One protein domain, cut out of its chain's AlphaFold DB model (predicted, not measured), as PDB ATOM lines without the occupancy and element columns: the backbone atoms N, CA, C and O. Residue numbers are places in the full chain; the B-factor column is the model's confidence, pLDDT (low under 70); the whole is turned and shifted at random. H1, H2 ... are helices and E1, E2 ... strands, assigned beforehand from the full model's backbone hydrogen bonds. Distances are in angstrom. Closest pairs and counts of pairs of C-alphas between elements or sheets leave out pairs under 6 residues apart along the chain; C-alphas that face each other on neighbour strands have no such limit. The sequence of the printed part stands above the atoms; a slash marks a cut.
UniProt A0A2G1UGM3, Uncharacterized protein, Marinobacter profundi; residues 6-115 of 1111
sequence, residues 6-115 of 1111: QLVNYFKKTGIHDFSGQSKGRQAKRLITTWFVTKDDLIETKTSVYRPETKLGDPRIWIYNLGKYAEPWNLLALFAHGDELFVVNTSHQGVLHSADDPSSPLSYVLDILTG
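Overview. This is residues 6 to 115 of the 1111 residues of an uncharacterized protein of Marinobacter profundi (UniProt A0A2G1UGM3). One strongly twisted sheet of five strands is curled like part of a barrel, with H4 packed over its E5 and E4 end, H1 beside its edge strands E4 and E3, and H2 grazing it. The long axis runs from the link between E2 and E3, which holds Thr 54, at one end to H3 and its link to H4, which holds Asp 101, at the other. The printed part has 110 residues, with four named helices and five named strands in the order H1 E1 E2 E3 H2 E4 E5 H3 H4, and its class is mixed, helices and strands. The sheet order is E3 E2 E1 E5 E4, mixed: E1 and E5 are parallel, the other neighbours antiparallel. The whole is compact, with a radius of gyration of the C-alphas of 14.8 A and spans of 45 by 31 by 22 A.

Arrangement. E1 (residues 30 to 37), E2 (42 to 50) and E3 (60 to 63) form a meander, each strand the antiparallel neighbour of the one before. E1 and E2 are a hairpin, with N 34 and O 45 within hydrogen-bond range at 3.1 A; E2 and E3 are another, with N 62 and O 48 at 2.8 A. E5 (84 to 89) is parallel to E1 at 42 degrees, with N 35 and O 85 at 2.8 A. E4 (76 to 81) forms a hairpin with E5, with N 86 and O 79 at 2.8 A. In a two-layer arrangement, H4 (105 to 114) is on one face of the sheet at a height of 9.0 A, only just over E5, on which 3 of its C-alphas fall, and over E4, slantwise at 53 degrees on the local plane; the closest C-alphas of H4 and E4 are those of His 81 and Leu 113, 6.4 A apart. H3 (96 to 100) is not on the sheet but touches H4, the closest C-alphas being those of Ala 99 and Ser 107 at 4.5 A. H1 (6 to 13) is on the sheet at a height of 8.8 A, over none of its strands. H2 (66 to 69) only grazes the sheet. Every O i to N i+4 pair is within range in H1 and H4; H3 has 0 of 1, but 2 of 2 O i to N i+3 pairs, and H2 is too short for an i+4 pair.

Along the chain. E2 is 24.9 A long, E1 21.8 A, E5 16.6 A, E4 16.2 A, H4 14.1 A, H1 10.2 A and E3 10.1 A; H3 is 8.3 A and H2 5.2 A. C-alpha 6 of H1 is at (185.216, 201.107, 156.838), C-alpha 42 of E2 at (185.599, 176.912, 164.998), and C-alpha 114 of H4 at (181.333, 182.966, 148.571).

Size, cuts and confidence. The two C-alphas farthest apart, those of Thr 54 and Asp 101, are 45.4 A apart. The printed part has no cut, and the link from H1 to E1, residues 14 to 29, is long. The mean pLDDT of the printed part is 83.6; residues 14, 82, 100 to 103, 107 to 108 and 111 to 115 are under 70.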
ATOM      1  N   GLN A   6     185.354 202.273 157.720       82.25
ATOM      2  CA  GLN A   6     185.216 201.107 156.838       82.25
ATOM      3  C   GLN A   6     184.529 199.920 157.529       82.25
ATOM      4  O   GLN A   6     183.678 199.287 156.915       82.25
ATOM      5  N   LEU A   7     184.842 199.639 158.800       86.38
ATOM      6  CA  LEU A   7     184.209 198.549 159.550       86.38
ATOM      7  C   LEU A   7     182.747 198.872 159.891       86.38
ATOM      8  O   LEU A   7     181.888 198.000 159.804       86.38
ATOM      9  N   VAL A   8     182.455 200.131 160.231       87.69
ATOM     10  CA  VAL A   8     181.084 200.622 160.453       87.69
ATOM     11  C   VAL A   8     180.249 200.483 159.180       87.69
ATOM     12  O   VAL A   8     179.147 199.940 159.228       87.69
ATOM     13  N   ASN A   9     180.791 200.908 158.036       79.75
ATOM     14  CA  ASN A   9     180.129 200.774 156.740       79.75
ATOM     15  C   ASN A   9     179.959 199.308 156.343       79.75
ATOM     16  O   ASN A   9     178.900 198.937 155.846       79.75
ATOM     17  N   TYR A  10     180.969 198.472 156.596       84.19
ATOM     18  CA  TYR A  10     180.888 197.036 156.355       84.19
ATOM     19  C   TYR A  10     179.757 196.405 157.173       84.19
ATOM     20  O   TYR A  10     178.887 195.782 156.583       84.19
ATOM     21  N   PHE A  11     179.689 196.648 158.488       86.81
ATOM     22  CA  PHE A  11     178.632 196.101 159.355       86.81
ATOM     23  C   PHE A  11     177.236 196.605 158.993       86.81
ATOM     24  O   PHE A  11     176.264 195.866 159.143       86.81
ATOM     25  N   LYS A  12     177.129 197.842 158.497       81.00
ATOM     26  CA  LYS A  12     175.872 198.372 157.975       81.00
ATOM     27  C   LYS A  12     175.476 197.674 156.671       81.00
ATOM     28  O   LYS A  12     174.333 197.261 156.532       81.00
ATOM     29  N   LYS A  13     176.422 197.507 155.739       70.94
ATOM     30  CA  LYS A  13     176.202 196.863 154.434       70.94
ATOM     31  C   LYS A  13     175.865 195.376 154.568       70.94
ATOM     32  O   LYS A  13     175.032 194.885 153.818       70.94
ATOM     33  N   THR A  14     176.492 194.673 155.508       62.03
ATOM     34  CA  THR A  14     176.253 193.243 155.754       62.03
ATOM     35  C   THR A  14     175.085 192.971 156.701       62.03
ATOM     36  O   THR A  14     174.817 191.817 157.003       62.03
ATOM     37  N   GLY A  15     174.390 194.003 157.193       72.50
ATOM     38  CA  GLY A  15     173.235 193.855 158.088       72.50
ATOM     39  C   GLY A  15     173.571 193.550 159.555       72.50
ATOM     40  O   GLY A  15     172.685 193.588 160.406       72.50
ATOM     41  N   ILE A  16     174.848 193.340 159.892       83.06
ATOM     42  CA  ILE A  16     175.305 193.013 161.252       83.06
ATOM     43  C   ILE A  16     174.943 194.100 162.268       83.06
ATOM     44  O   ILE A  16     174.494 193.791 163.378       83.06
ATOM     45  N   HIS A  17     175.157 195.382 161.950       86.81
ATOM     46  CA  HIS A  17     174.800 196.477 162.857       86.81
ATOM     47  C   HIS A  17     174.814 197.861 162.195       86.81
ATOM     48  O   HIS A  17     175.785 198.219 161.531       86.81
ATOM     49  N   ASP A  18     173.802 198.686 162.488       89.62
ATOM     50  CA  ASP A  18     173.813 200.122 162.187       89.62
ATOM     51  C   ASP A  18     174.073 200.946 163.459       89.62
ATOM     52  O   ASP A  18     173.217 201.088 164.334       89.62
ATOM     53  N   PHE A  19     175.268 201.531 163.546       87.31
ATOM     54  CA  PHE A  19     175.655 202.391 164.665       87.31
ATOM     55  C   PHE A  19     174.944 203.757 164.659       87.31
ATOM     56  O   PHE A  19     174.902 204.419 165.696       87.31
ATOM     57  N   SER A  20     174.387 204.207 163.527       84.12
ATOM     58  CA  SER A  20     173.736 205.522 163.428       84.12
ATOM     59  C   SER A  20     172.439 205.592 164.238       84.12
ATOM     60  O   SER A  20     172.204 206.590 164.920       84.12
ATOM     61  N   GLY A  21     171.669 204.498 164.261       82.12
ATOM     62  CA  GLY A  21     170.457 204.347 165.074       82.12
ATOM     63  C   GLY A  21     170.708 203.897 166.519       82.12
ATOM     64  O   GLY A  21     169.766 203.802 167.303       82.12
ATOM     65  N   GLN A  22     171.957 203.607 166.902       87.81
ATOM     66  CA  GLN A  22     172.277 203.097 168.236       87.81
ATOM     67  C   GLN A  22     172.367 204.232 169.270       87.81
ATOM     68  O   GLN A  22     173.180 205.156 169.142       87.81
ATOM     69  N   SER A  23     171.582 204.126 170.345       86.88
ATOM     70  CA  SER A  23     171.686 205.003 171.518       86.88
ATOM     71  C   SER A  23     173.045 204.868 172.218       86.88
ATOM     72  O   SER A  23     173.693 203.821 172.175       86.88
ATOM     73  N   LYS A  24     173.492 205.931 172.897       87.81
ATOM     74  CA  LYS A  24     174.726 205.898 173.698       87.81
ATOM     75  C   LYS A  24     174.492 205.174 175.027       87.81
ATOM     76  O   LYS A  24     173.400 205.222 175.581       87.81
ATOM     77  N   GLY A  25     175.544 204.561 175.561       79.94
ATOM     78  CA  GLY A  25     175.557 203.982 176.903       79.94
ATOM     79  C   GLY A  25     175.584 202.458 176.932       79.94
ATOM     80  O   GLY A  25     175.429 201.762 175.930       79.94
ATOM     81  N   ARG A  26     175.841 201.914 178.127       72.81
ATOM     82  CA  ARG A  26     176.111 200.478 178.328       72.81
ATOM     83  C   ARG A  26     174.882 199.592 178.103       72.81
ATOM     84  O   ARG A  26     175.050 198.424 177.768       72.81
ATOM     85  N   GLN A  27     173.683 200.146 178.289       77.88
ATOM     86  CA  GLN A  27     172.408 199.446 178.111       77.88
ATOM     87  C   GLN A  27     172.019 199.275 176.634       77.88
ATOM     88  O   GLN A  27     171.306 198.337 176.308       77.88
ATOM     89  N   ALA A  28     172.543 200.113 175.734       81.25
ATOM     90  CA  ALA A  28     172.275 200.046 174.294       81.25
ATOM     91  C   ALA A  28     173.224 199.094 173.535       81.25
ATOM     92  O   ALA A  28     173.290 199.103 172.307       81.25
ATOM     93  N   LYS A  29     174.008 198.294 174.265       88.19
ATOM     94  CA  LYS A  29     175.013 197.373 173.729       88.19
ATOM     95  C   LYS A  29     174.341 196.178 173.044       88.19
ATOM     96  O   LYS A  29     173.589 195.457 173.691       88.19
ATOM     97  N   ARG A  30     174.693 195.905 171.782       88.81
ATOM     98  CA  ARG A  30     174.260 194.693 171.061       88.81
ATOM     99  C   ARG A  30     175.349 193.622 171.143       88.81
ATOM    100  O   ARG A  30     176.541 193.940 171.063       88.81
ATOM    101  N   LEU A  31     174.941 192.372 171.347       91.12
ATOM    102  CA  LEU A  31     175.808 191.195 171.275       91.12
ATOM    103  C   LEU A  31     175.571 190.481 169.945       91.12
ATOM    104  O   LEU A  31     174.431 190.365 169.510       91.12
ATOM    105  N   ILE A  32     176.657 190.041 169.326       88.31
ATOM    106  CA  ILE A  32     176.708 189.335 168.047       88.31
ATOM    107  C   ILE A  32     177.432 188.013 168.310       88.31
ATOM    108  O   ILE A  32     178.494 188.023 168.946       88.31
ATOM    109  N   THR A  33     176.871 186.892 167.860       86.00
ATOM    110  CA  THR A  33     177.536 185.581 167.922       86.00
ATOM    111  C   THR A  33     178.782 185.620 167.048       86.00
ATOM    112  O   THR A  33     178.781 186.202 165.963       86.00
ATOM    113  N   THR A  34     179.908 185.121 167.549       92.31
ATOM    114  CA  THR A  34     181.188 185.261 166.851       92.31
ATOM    115  C   THR A  34     181.989 183.980 166.941       92.31
ATOM    116  O   THR A  34     182.050 183.387 168.004       92.31
ATOM    117  N   TRP A  35     182.663 183.596 165.868       92.81
ATOM    118  CA  TRP A  35     183.474 182.389 165.794       92.81
ATOM    119  C   TRP A  35     184.925 182.750 165.514       92.81
ATOM    120  O   TRP A  35     185.223 183.498 164.585       92.81
ATOM    121  N   PHE A  36     185.842 182.217 166.308       95.44
ATOM    122  CA  PHE A  36     187.260 182.237 165.989       95.44
ATOM    123  C   PHE A  36     187.589 181.073 165.065       95.44
ATOM    124  O   PHE A  36     187.347 179.918 165.406       95.44
ATOM    125  N   VAL A  37     188.168 181.380 163.910       92.94
ATOM    126  CA  VAL A  37     188.501 180.381 162.895       92.94
ATOM    127  C   VAL A  37     189.949 179.961 163.077       92.94
ATOM    128  O   VAL A  37     190.867 180.766 162.914       92.94
ATOM    129  N   THR A  38     190.177 178.711 163.446       89.38
ATOM    130  CA  THR A  38     191.527 178.143 163.506       89.38
ATOM    131  C   THR A  38     191.752 177.219 162.311       89.38
ATOM    132  O   THR A  38     190.870 177.049 161.473       89.38
ATOM    133  N   LYS A  39     192.946 176.629 162.211       83.69
ATOM    134  CA  LYS A  39     193.231 175.642 161.165       83.69
ATOM    135  C   LYS A  39     192.407 174.349 161.317       83.69
ATOM    136  O   LYS A  39     192.134 173.717 160.307       83.69
ATOM    137  N   ASP A  40     192.006 173.996 162.545       78.62
ATOM    138  CA  ASP A  40     191.378 172.700 162.860       78.62
ATOM    139  C   ASP A  40     189.951 172.835 163.425       78.62
ATOM    140  O   ASP A  40     189.184 171.883 163.362       78.62
ATOM    141  N   ASP A  41     189.584 173.992 163.989       79.62
ATOM    142  CA  ASP A  41     188.325 174.180 164.724       79.62
ATOM    143  C   ASP A  41     187.690 175.586 164.573       79.62
ATOM    144  O   ASP A  41     188.387 176.574 164.288       79.62
ATOM    145  N   LEU A  42     186.377 175.677 164.824       80.69
ATOM    146  CA  LEU A  42     185.599 176.912 164.998       80.69
ATOM    147  C   LEU A  42     185.262 177.107 166.480       80.69
ATOM    148  O   LEU A  42     184.416 176.421 167.043       80.69
ATOM    149  N   ILE A  43     185.874 178.105 167.113       89.44
ATOM    150  CA  ILE A  43     185.701 178.339 168.550       89.44
ATOM    151  C   ILE A  43     184.677 179.451 168.771       89.44
ATOM    152  O   ILE A  43     184.930 180.612 168.439       89.44
ATOM    153  N   GLU A  44     183.534 179.115 169.369       90.12
ATOM    154  CA  GLU A  44     182.479 180.086 169.675       90.12
ATOM    155  C   GLU A  44     182.940 181.141 170.698       90.12
ATOM    156  O   GLU A  44     183.599 180.874 171.708       90.12
ATOM    157  N   THR A  45     182.554 182.385 170.449       94.50
ATOM    158  CA  THR A  45     182.695 183.540 171.327       94.50
ATOM    159  C   THR A  45     181.565 184.533 171.026       94.50
ATOM    160  O   THR A  45     180.556 184.225 170.396       94.50
ATOM    161  N   LYS A  46     181.700 185.767 171.497       94.62
ATOM    162  CA  LYS A  46     180.763 186.845 171.189       94.62
ATOM    163  C   LYS A  46     181.491 188.141 170.918       94.62
ATOM    164  O   LYS A  46     182.545 188.410 171.491       94.62
ATOM    165  N   THR A  47     180.878 188.989 170.115       95.56
ATOM    166  CA  THR A  47     181.326 190.350 169.868       95.56
ATOM    167  C   THR A  47     180.281 191.314 170.362       95.56
ATOM    168  O   THR A  47     179.086 191.090 170.227       95.56
ATOM    169  N   SER A  48     180.723 192.412 170.955       94.00
ATOM    170  CA  SER A  48     179.813 193.474 171.319       94.00
ATOM    171  C   SER A  48     180.092 194.775 170.617       94.00
ATOM    172  O   SER A  48     181.233 195.240 170.619       94.00
ATOM    173  N   VAL A  49     179.020 195.379 170.123       93.44
ATOM    174  CA  VAL A  49     179.022 196.660 169.429       93.44
ATOM    175  C   VAL A  49     178.225 197.680 170.235       93.44
ATOM    176  O   VAL A  49     177.133 197.386 170.734       93.44
ATOM    177  N   TYR A  50     178.813 198.851 170.463       92.81
ATOM    178  CA  TYR A  50     178.197 199.894 171.285       92.81
ATOM    179  C   TYR A  50     178.748 201.288 170.994       92.81
ATOM    180  O   TYR A  50     179.898 201.444 170.573       92.81
ATOM    181  N   ARG A  51     177.946 202.306 171.329       91.38
ATOM    182  CA  ARG A  51     178.370 203.705 171.408       91.38
ATOM    183  C   ARG A  51     178.538 204.115 172.876       91.38
ATOM    184  O   ARG A  51     177.566 204.093 173.631       91.38
ATOM    185  N   PRO A  52     179.752 204.445 173.343       87.06
ATOM    186  CA  PRO A  52     179.968 204.882 174.719       87.06
ATOM    187  C   PRO A  52     179.314 206.247 174.993       87.06
ATOM    188  O   PRO A  52     179.130 207.057 174.094       87.06
ATOM    189  N   GLU A  53     179.002 206.543 176.255       85.44
ATOM    190  CA  GLU A  53     178.612 207.908 176.664       85.44
ATOM    191  C   GLU A  53     179.782 208.898 176.551       85.44
ATOM    192  O   GLU A  53     179.594 210.092 176.328       85.44
ATOM    193  N   THR A  54     181.007 208.388 176.659       78.75
ATOM    194  CA  THR A  54     182.255 209.139 176.494       78.75
ATOM    195  C   THR A  54     182.739 209.121 175.039       78.75
ATOM    196  O   THR A  54     182.188 208.406 174.207       78.75
ATOM    197  N   LYS A  55     183.787 209.896 174.713       75.31
ATOM    198  CA  LYS A  55     184.364 210.000 173.353       75.31
ATOM    199  C   LYS A  55     183.308 210.255 172.267       75.31
ATOM    200  O   LYS A  55     183.250 209.539 171.280       75.31
ATOM    201  N   LEU A  56     182.392 211.193 172.528       78.19
ATOM    202  CA  LEU A  56     181.317 211.611 171.615       78.19
ATOM    203  C   LEU A  56     180.395 210.484 171.093       78.19
ATOM    204  O   LEU A  56     179.509 210.741 170.276       78.19
ATOM    205  N   GLY A  57     180.484 209.275 171.654       80.75
ATOM    206  CA  GLY A  57     179.782 208.096 171.163       80.75
ATOM    207  C   GLY A  57     180.385 207.486 169.908       80.75
ATOM    208  O   GLY A  57     179.629 206.938 169.109       80.75
ATOM    209  N   ASP A  58     181.702 207.563 169.730       87.06
ATOM    210  CA  ASP A  58     182.392 206.878 168.637       87.06
ATOM    211  C   ASP A  58     182.111 205.361 168.676       87.06
ATOM    212  O   ASP A  58     182.255 204.745 169.743       87.06
ATOM    213  N   PRO A  59     181.706 204.743 167.548       91.19
ATOM    214  CA  PRO A  59     181.444 203.310 167.449       91.19
ATOM    215  C   PRO A  59     182.590 202.444 167.979       91.19
ATOM    216  O   PRO A  59     183.755 202.619 167.616       91.19
ATOM    217  N   ARG A  60     182.266 201.462 168.826       90.69
ATOM    218  CA  ARG A  60     183.242 200.502 169.350       90.69
ATOM    219  C   ARG A  60     182.820 199.069 169.126       90.69
ATOM    220  O   ARG A  60     181.644 198.727 169.237       90.69
ATOM    221  N   ILE A  61     183.835 198.234 168.928       93.19
ATOM    222  CA  ILE A  61     183.730 196.784 168.838       93.19
ATOM    223  C   ILE A  61     184.597 196.131 169.919       93.19
ATOM    224  O   ILE A  61     185.727 196.550 170.206       93.19
ATOM    225  N   TRP A  62     184.058 195.104 170.561       93.69
ATOM    226  CA  TRP A  62     184.761 194.322 171.568       93.69
ATOM    227  C   TRP A  62     184.499 192.837 171.355       93.69
ATOM    228  O   TRP A  62     183.426 192.340 171.693       93.69
ATOM    229  N   ILE A  63     185.495 192.150 170.805       95.19
ATOM    230  CA  ILE A  63     185.482 190.705 170.596       95.19
ATOM    231  C   ILE A  63     185.934 190.044 171.900       95.19
ATOM    232  O   ILE A  63     187.017 190.328 172.420       95.19
ATOM    233  N   TYR A  64     185.082 189.204 172.479       93.94
ATOM    234  CA  TYR A  64     185.385 188.520 173.730       93.94
ATOM    235  C   TYR A  64     186.453 187.450 173.510       93.94
ATOM    236  O   TYR A  64     186.525 186.837 172.451       93.94
ATOM    237  N   ASN A  65     187.285 187.228 174.529       93.88
ATOM    238  CA  ASN A  65     188.388 186.262 174.505       93.88
ATOM    239  C   ASN A  65     189.442 186.491 173.406       93.88
ATOM    240  O   ASN A  65     190.288 185.625 173.212       93.88
ATOM    241  N   LEU A  66     189.466 187.661 172.753       93.00
ATOM    242  CA  LEU A  66     190.401 187.922 171.657       93.00
ATOM    243  C   LEU A  66     191.869 187.732 172.059       93.00
ATOM    244  O   LEU A  66     192.628 187.149 171.302       93.00
ATOM    245  N   GLY A  67     192.252 188.131 173.275       90.06
ATOM    246  CA  GLY A  67     193.623 187.946 173.770       90.06
ATOM    247  C   GLY A  67     194.045 186.486 173.991       90.06
ATOM    248  O   GLY A  67     195.217 186.243 174.243       90.06
ATOM    249  N   LYS A  68     193.116 185.519 173.925       90.94
ATOM    250  CA  LYS A  68     193.437 184.080 173.901       90.94
ATOM    251  C   LYS A  68     193.650 183.548 172.479       90.94
ATOM    252  O   LYS A  68     194.194 182.464 172.329       90.94
ATOM    253  N   TYR A  69     193.173 184.277 171.473       92.69
ATOM    254  CA  TYR A  69     193.141 183.859 170.071       92.69
ATOM    255  C   TYR A  69     194.140 184.631 169.191       92.69
ATOM    256  O   TYR A  69     194.619 184.115 168.183       92.69
ATOM    257  N   ALA A  70     194.465 185.871 169.561       92.69
ATOM    258  CA  ALA A  70     195.337 186.749 168.796       92.69
ATOM    259  C   ALA A  70     196.301 187.517 169.703       92.69
ATOM    260  O   ALA A  70     195.934 187.983 170.786       92.69
ATOM    261  N   GLU A  71     197.526 187.690 169.218       92.19
ATOM    262  CA  GLU A  71     198.550 188.513 169.853       92.19
ATOM    263  C   GLU A  71     198.495 189.961 169.334       92.19
ATOM    264  O   GLU A  71     197.969 190.220 168.243       92.19
ATOM    265  N   PRO A  72     199.038 190.942 170.084       90.62
ATOM    266  CA  PRO A  72     199.245 192.284 169.552       90.62
ATOM    267  C   PRO A  72     199.951 192.231 168.190       90.62
ATOM    268  O   PRO A  72     200.868 191.436 168.000       90.62
ATOM    269  N   TRP A  73     199.537 193.099 167.261       88.88
ATOM    270  CA  TRP A  73     200.041 193.180 165.878       88.88
ATOM    271  C   TRP A  73     199.599 192.066 164.925       88.88
ATOM    272  O   TRP A  73     199.944 192.121 163.748       88.88
ATOM    273  N   ASN A  74     198.803 191.095 165.378       92.75
ATOM    274  CA  ASN A  74     198.154 190.167 164.458       92.75
ATOM    275  C   ASN A  74     197.110 190.889 163.595       92.75
ATOM    276  O   ASN A  74     196.306 191.689 164.083       92.75
ATOM    277  N   LEU A  75     197.116 190.571 162.303       92.12
ATOM    278  CA  LEU A  75     196.090 190.956 161.347       92.12
ATOM    279  C   LEU A  75     194.896 190.004 161.470       92.12
ATOM    280  O   LEU A  75     195.039 188.785 161.370       92.12
ATOM    281  N   LEU A  76     193.717 190.582 161.682       93.19
ATOM    282  CA  LEU A  76     192.461 189.852 161.800       93.19
ATOM    283  C   LEU A  76     191.569 190.196 160.613       93.19
ATOM    284  O   LEU A  76     191.259 191.367 160.394       93.19
ATOM    285  N   ALA A  77     191.132 189.177 159.883       92.00
ATOM    286  CA  ALA A  77     190.045 189.298 158.929       92.00
ATOM    287  C   ALA A  77     188.717 189.013 159.639       92.00
ATOM    288  O   ALA A  77     188.606 188.085 160.440       92.00
ATOM    289  N   LEU A  78     187.723 189.851 159.366       92.12
ATOM    290  CA  LEU A  78     186.381 189.775 159.931       92.12
ATOM    291  C   LEU A  78     185.420 189.508 158.783       92.12
ATOM    292  O   LEU A  78     185.306 190.335 157.882       92.12
ATOM    293  N   PHE A  79     184.727 188.383 158.840       88.19
ATOM    294  CA  PHE A  79     183.738 188.012 157.845       88.19
ATOM    295  C   PHE A  79     182.358 187.953 158.484       88.19
ATOM    296  O   PHE A  79     182.173 187.312 159.513       88.19
ATOM    297  N   ALA A  80     181.392 188.639 157.889       80.62
ATOM    298  CA  ALA A  80     180.002 188.609 158.314       80.62
ATOM    299  C   ALA A  80     179.198 187.666 157.413       80.62
ATOM    300  O   ALA A  80     179.278 187.785 156.190       80.62
ATOM    301  N   HIS A  81     178.411 186.773 158.010       72.56
ATOM    302  CA  HIS A  81     177.453 185.927 157.299       72.56
ATOM    303  C   HIS A  81     176.216 185.714 158.178       72.56
ATOM    304  O   HIS A  81     176.334 185.256 159.316       72.56
ATOM    305  N   GLY A  82     175.034 186.077 157.669       69.38
ATOM    306  CA  GLY A  82     173.818 186.161 158.486       69.38
ATOM    307  C   GLY A  82     173.989 187.145 159.651       69.38
ATOM    308  O   GLY A  82     174.502 188.247 159.464       69.38
ATOM    309  N   ASP A  83     173.605 186.723 160.857       72.00
ATOM    310  CA  ASP A  83     173.786 187.483 162.108       72.00
ATOM    311  C   ASP A  83     175.080 187.117 162.868       72.00
ATOM    312  O   ASP A  83     175.245 187.465 164.041       72.00
ATOM    313  N   GLU A  84     176.005 186.403 162.221       84.50
ATOM    314  CA  GLU A  84     177.232 185.897 162.835       84.50
ATOM    315  C   GLU A  84     178.492 186.559 162.267       84.50
ATOM    316  O   GLU A  84     178.530 187.065 161.141       84.50
ATOM    317  N   LEU A  85     179.556 186.544 163.071       89.62
ATOM    318  CA  LEU A  85     180.854 187.111 162.723       89.62
ATOM    319  C   LEU A  85     181.954 186.050 162.835       89.62
ATOM    320  O   LEU A  85     182.169 185.492 163.902       89.62
ATOM    321  N   PHE A  86     182.714 185.822 161.776       93.19
ATOM    322  CA  PHE A  86     183.869 184.931 161.766       93.19
ATOM    323  C   PHE A  86     185.147 185.764 161.817       93.19
ATOM    324  O   PHE A  86     185.348 186.675 161.016       93.19
ATOM    325  N   VAL A  87     186.012 185.474 162.782       94.88
ATOM    326  CA  VAL A  87     187.272 186.182 163.006       94.88
ATOM    327  C   VAL A  87     188.403 185.229 162.660       94.88
ATOM    328  O   VAL A  87     188.599 184.225 163.341       94.88
ATOM    329  N   VAL A  88     189.148 185.557 161.609       95.56
ATOM    330  CA  VAL A  88     190.289 184.781 161.119       95.56
ATOM    331  C   VAL A  88     191.569 185.542 161.436       95.56
ATOM    332  O   VAL A  88     191.789 186.645 160.940       95.56
ATOM    333  N   ASN A  89     192.443 184.953 162.243       94.38
ATOM    334  CA  ASN A  89     193.785 185.466 162.474       94.38
ATOM    335  C   ASN A  89     194.690 185.080 161.300       94.38
ATOM    336  O   ASN A  89     195.281 184.002 161.275       94.38
ATOM    337  N   THR A  90     194.806 185.977 160.323       92.19
ATOM    338  CA  THR A  90     195.584 185.743 159.098       92.19
ATOM    339  C   THR A  90     197.092 185.783 159.343       92.19
ATOM    340  O   THR A  90     197.868 185.374 158.485       92.19
ATOM    341  N   SER A  91     197.517 186.250 160.523       91.94
ATOM    342  CA  SER A  91     198.918 186.214 160.959       91.94
ATOM    343  C   SER A  91     199.321 184.881 161.587       91.94
ATOM    344  O   SER A  91     200.514 184.630 161.759       91.94
ATOM    345  N   HIS A  92     198.361 184.016 161.926       90.62
ATOM    346  CA  HIS A  92     198.660 182.702 162.478       90.62
ATOM    347  C   HIS A  92     199.062 181.726 161.364       90.62
ATOM    348  O   HIS A  92     198.309 181.491 160.413       90.62
ATOM    349  N   GLN A  93     200.246 181.118 161.489       84.00
ATOM    350  CA  GLN A  93     200.747 180.180 160.484       84.00
ATOM    351  C   GLN A  93     199.803 178.981 160.312       84.00
ATOM    352  O   GLN A  93     199.275 178.430 161.279       84.00
ATOM    353  N   GLY A  94     199.591 178.591 159.055       81.56
ATOM    354  CA  GLY A  94     198.765 177.445 158.678       81.56
ATOM    355  C   GLY A  94     197.272 177.733 158.523       81.56
ATOM    356  O   GLY A  94     196.621 176.972 157.823       81.56
ATOM    357  N   VAL A  95     196.735 178.829 159.080       88.75
ATOM    358  CA  VAL A  95     195.300 179.149 158.941       88.75
ATOM    359  C   VAL A  95     194.958 179.466 157.488       88.75
ATOM    360  O   VAL A  95     194.067 178.848 156.937       88.75
ATOM    361  N   LEU A  96     195.703 180.352 156.819       87.69
ATOM    362  CA  LEU A  96     195.434 180.663 155.406       87.69
ATOM    363  C   LEU A  96     195.664 179.464 154.475       87.69
ATOM    364  O   LEU A  96     194.879 179.249 153.563       87.69
ATOM    365  N   HIS A  97     196.705 178.667 154.728       83.25
ATOM    366  CA  HIS A  97     196.978 177.454 153.949       83.25
ATOM    367  C   HIS A  97     195.919 176.366 154.149       83.25
ATOM    368  O   HIS A  97     195.754 175.524 153.275       83.25
ATOM    369  N   SER A  98     195.182 176.376 155.266       83.31
ATOM    370  CA  SER A  98     194.096 175.416 155.461       83.31
ATOM    371  C   SER A  98     192.941 175.658 154.488       83.31
ATOM    372  O   SER A  98     192.153 174.746 154.278       83.31
ATOM    373  N   ALA A  99     192.843 176.832 153.848       76.81
ATOM    374  CA  ALA A  99     191.843 177.079 152.807       76.81
ATOM    375  C   ALA A  99     191.934 176.088 151.630       76.81
ATOM    376  O   ALA A  99     190.918 175.839 150.989       76.81
ATOM    377  N   ASP A 100     193.110 175.499 151.379       67.81
ATOM    378  CA  ASP A 100     193.312 174.484 150.335       67.81
ATOM    379  C   ASP A 100     192.742 173.101 150.723       67.81
ATOM    380  O   ASP A 100     192.617 172.216 149.875       67.81
ATOM    381  N   ASP A 101     192.404 172.903 152.001       61.62
ATOM    382  CA  ASP A 101     191.735 171.712 152.518       61.62
ATOM    383  C   ASP A 101     190.223 171.984 152.659       61.62
ATOM    384  O   ASP A 101     189.826 172.750 153.548       61.62
ATOM    385  N   PRO A 102     189.366 171.331 151.846       55.81
ATOM    386  CA  PRO A 102     187.912 171.497 151.901       55.81
ATOM    387  C   PRO A 102     187.285 171.167 153.259       55.81
ATOM    388  O   PRO A 102     186.153 171.566 153.527       55.81
ATOM    389  N   SER A 103     187.980 170.408 154.108       52.94
ATOM    390  CA  SER A 103     187.511 170.050 155.448       52.94
ATOM    391  C   SER A 103     187.854 171.092 156.515       52.94
ATOM    392  O   SER A 103     187.340 171.001 157.631       52.94
ATOM    393  N   SER A 104     188.677 172.100 156.199       75.50
ATOM    394  CA  SER A 104     189.109 173.074 157.198       75.50
ATOM    395  C   SER A 104     188.011 174.087 157.559       75.50
ATOM    396  O   SER A 104     187.201 174.480 156.709       75.50
ATOM    397  N   PRO A 105     188.027 174.620 158.795       78.31
ATOM    398  CA  PRO A 105     187.159 175.719 159.206       78.31
ATOM    399  C   PRO A 105     187.248 176.944 158.298       78.31
ATOM    400  O   PRO A 105     186.238 177.599 158.051       78.31
ATOM    401  N   LEU A 106     188.444 177.272 157.796       83.81
ATOM    402  CA  LEU A 106     188.608 178.418 156.908       83.81
ATOM    403  C   LEU A 106     187.957 178.166 155.548       83.81
ATOM    404  O   LEU A 106     187.269 179.057 155.062       83.81
ATOM    405  N   SER A 107     188.111 176.976 154.959       69.25
ATOM    406  CA  SER A 107     187.413 176.628 153.713       69.25
ATOM    407  C   SER A 107     185.895 176.635 153.909       69.25
ATOM    408  O   SER A 107     185.178 177.195 153.087       69.25
ATOM    409  N   TYR A 108     185.397 176.122 155.039       66.81
ATOM    410  CA  TYR A 108     183.983 176.235 155.406       66.81
ATOM    411  C   TYR A 108     183.498 177.685 155.457       66.81
ATOM    412  O   TYR A 108     182.474 178.011 154.858       66.81
ATOM    413  N   VAL A 109     184.243 178.563 156.134       73.31
ATOM    414  CA  VAL A 109     183.910 179.988 156.232       73.31
ATOM    415  C   VAL A 109     183.958 180.659 154.859       73.31
ATOM    416  O   VAL A 109     183.044 181.395 154.509       73.31
ATOM    417  N   LEU A 110     184.976 180.388 154.045       74.12
ATOM    418  CA  LEU A 110     185.066 180.938 152.692       74.12
ATOM    419  C   LEU A 110     183.912 180.465 151.804       74.12
ATOM    420  O   LEU A 110     183.388 181.262 151.032       74.12
ATOM    421  N   ASP A 111     183.446 179.231 151.958       60.50
ATOM    422  CA  ASP A 111     182.359 178.693 151.142       60.50
ATOM    423  C   ASP A 111     180.994 179.268 151.512       60.50
ATOM    424  O   ASP A 111     180.215 179.618 150.625       60.50
ATOM    425  N   ILE A 112     180.707 179.438 152.806       58.75
ATOM    426  CA  ILE A 112     179.474 180.116 153.236       58.75
ATOM    427  C   ILE A 112     179.477 181.598 152.829       58.75
ATOM    428  O   ILE A 112     178.414 182.166 152.601       58.75
ATOM    429  N   LEU A 113     180.655 182.224 152.715       59.09
ATOM    430  CA  LEU A 113     180.801 183.629 152.318       59.09
ATOM    431  C   LEU A 113     180.754 183.842 150.807       59.09
ATOM    432  O   LEU A 113     180.256 184.867 150.349       59.09
ATOM    433  N   THR A 114     181.312 182.909 150.039       51.47
ATOM    434  CA  THR A 114     181.333 182.966 148.571       51.47
ATOM    435  C   THR A 114     180.086 182.347 147.953       51.47
ATOM    436  O   THR A 114     179.930 182.407 146.736       51.47
ATOM    437  N   GLY A 115     179.208 181.760 148.775       45.81
ATOM    438  CA  GLY A 115     178.073 180.982 148.298       45.81
ATOM    439  C   GLY A 115     178.556 179.859 147.387       45.81
ATOM    440  O   GLY A 115     177.994 179.685 146.306       45.81
TER     441      GLY A 115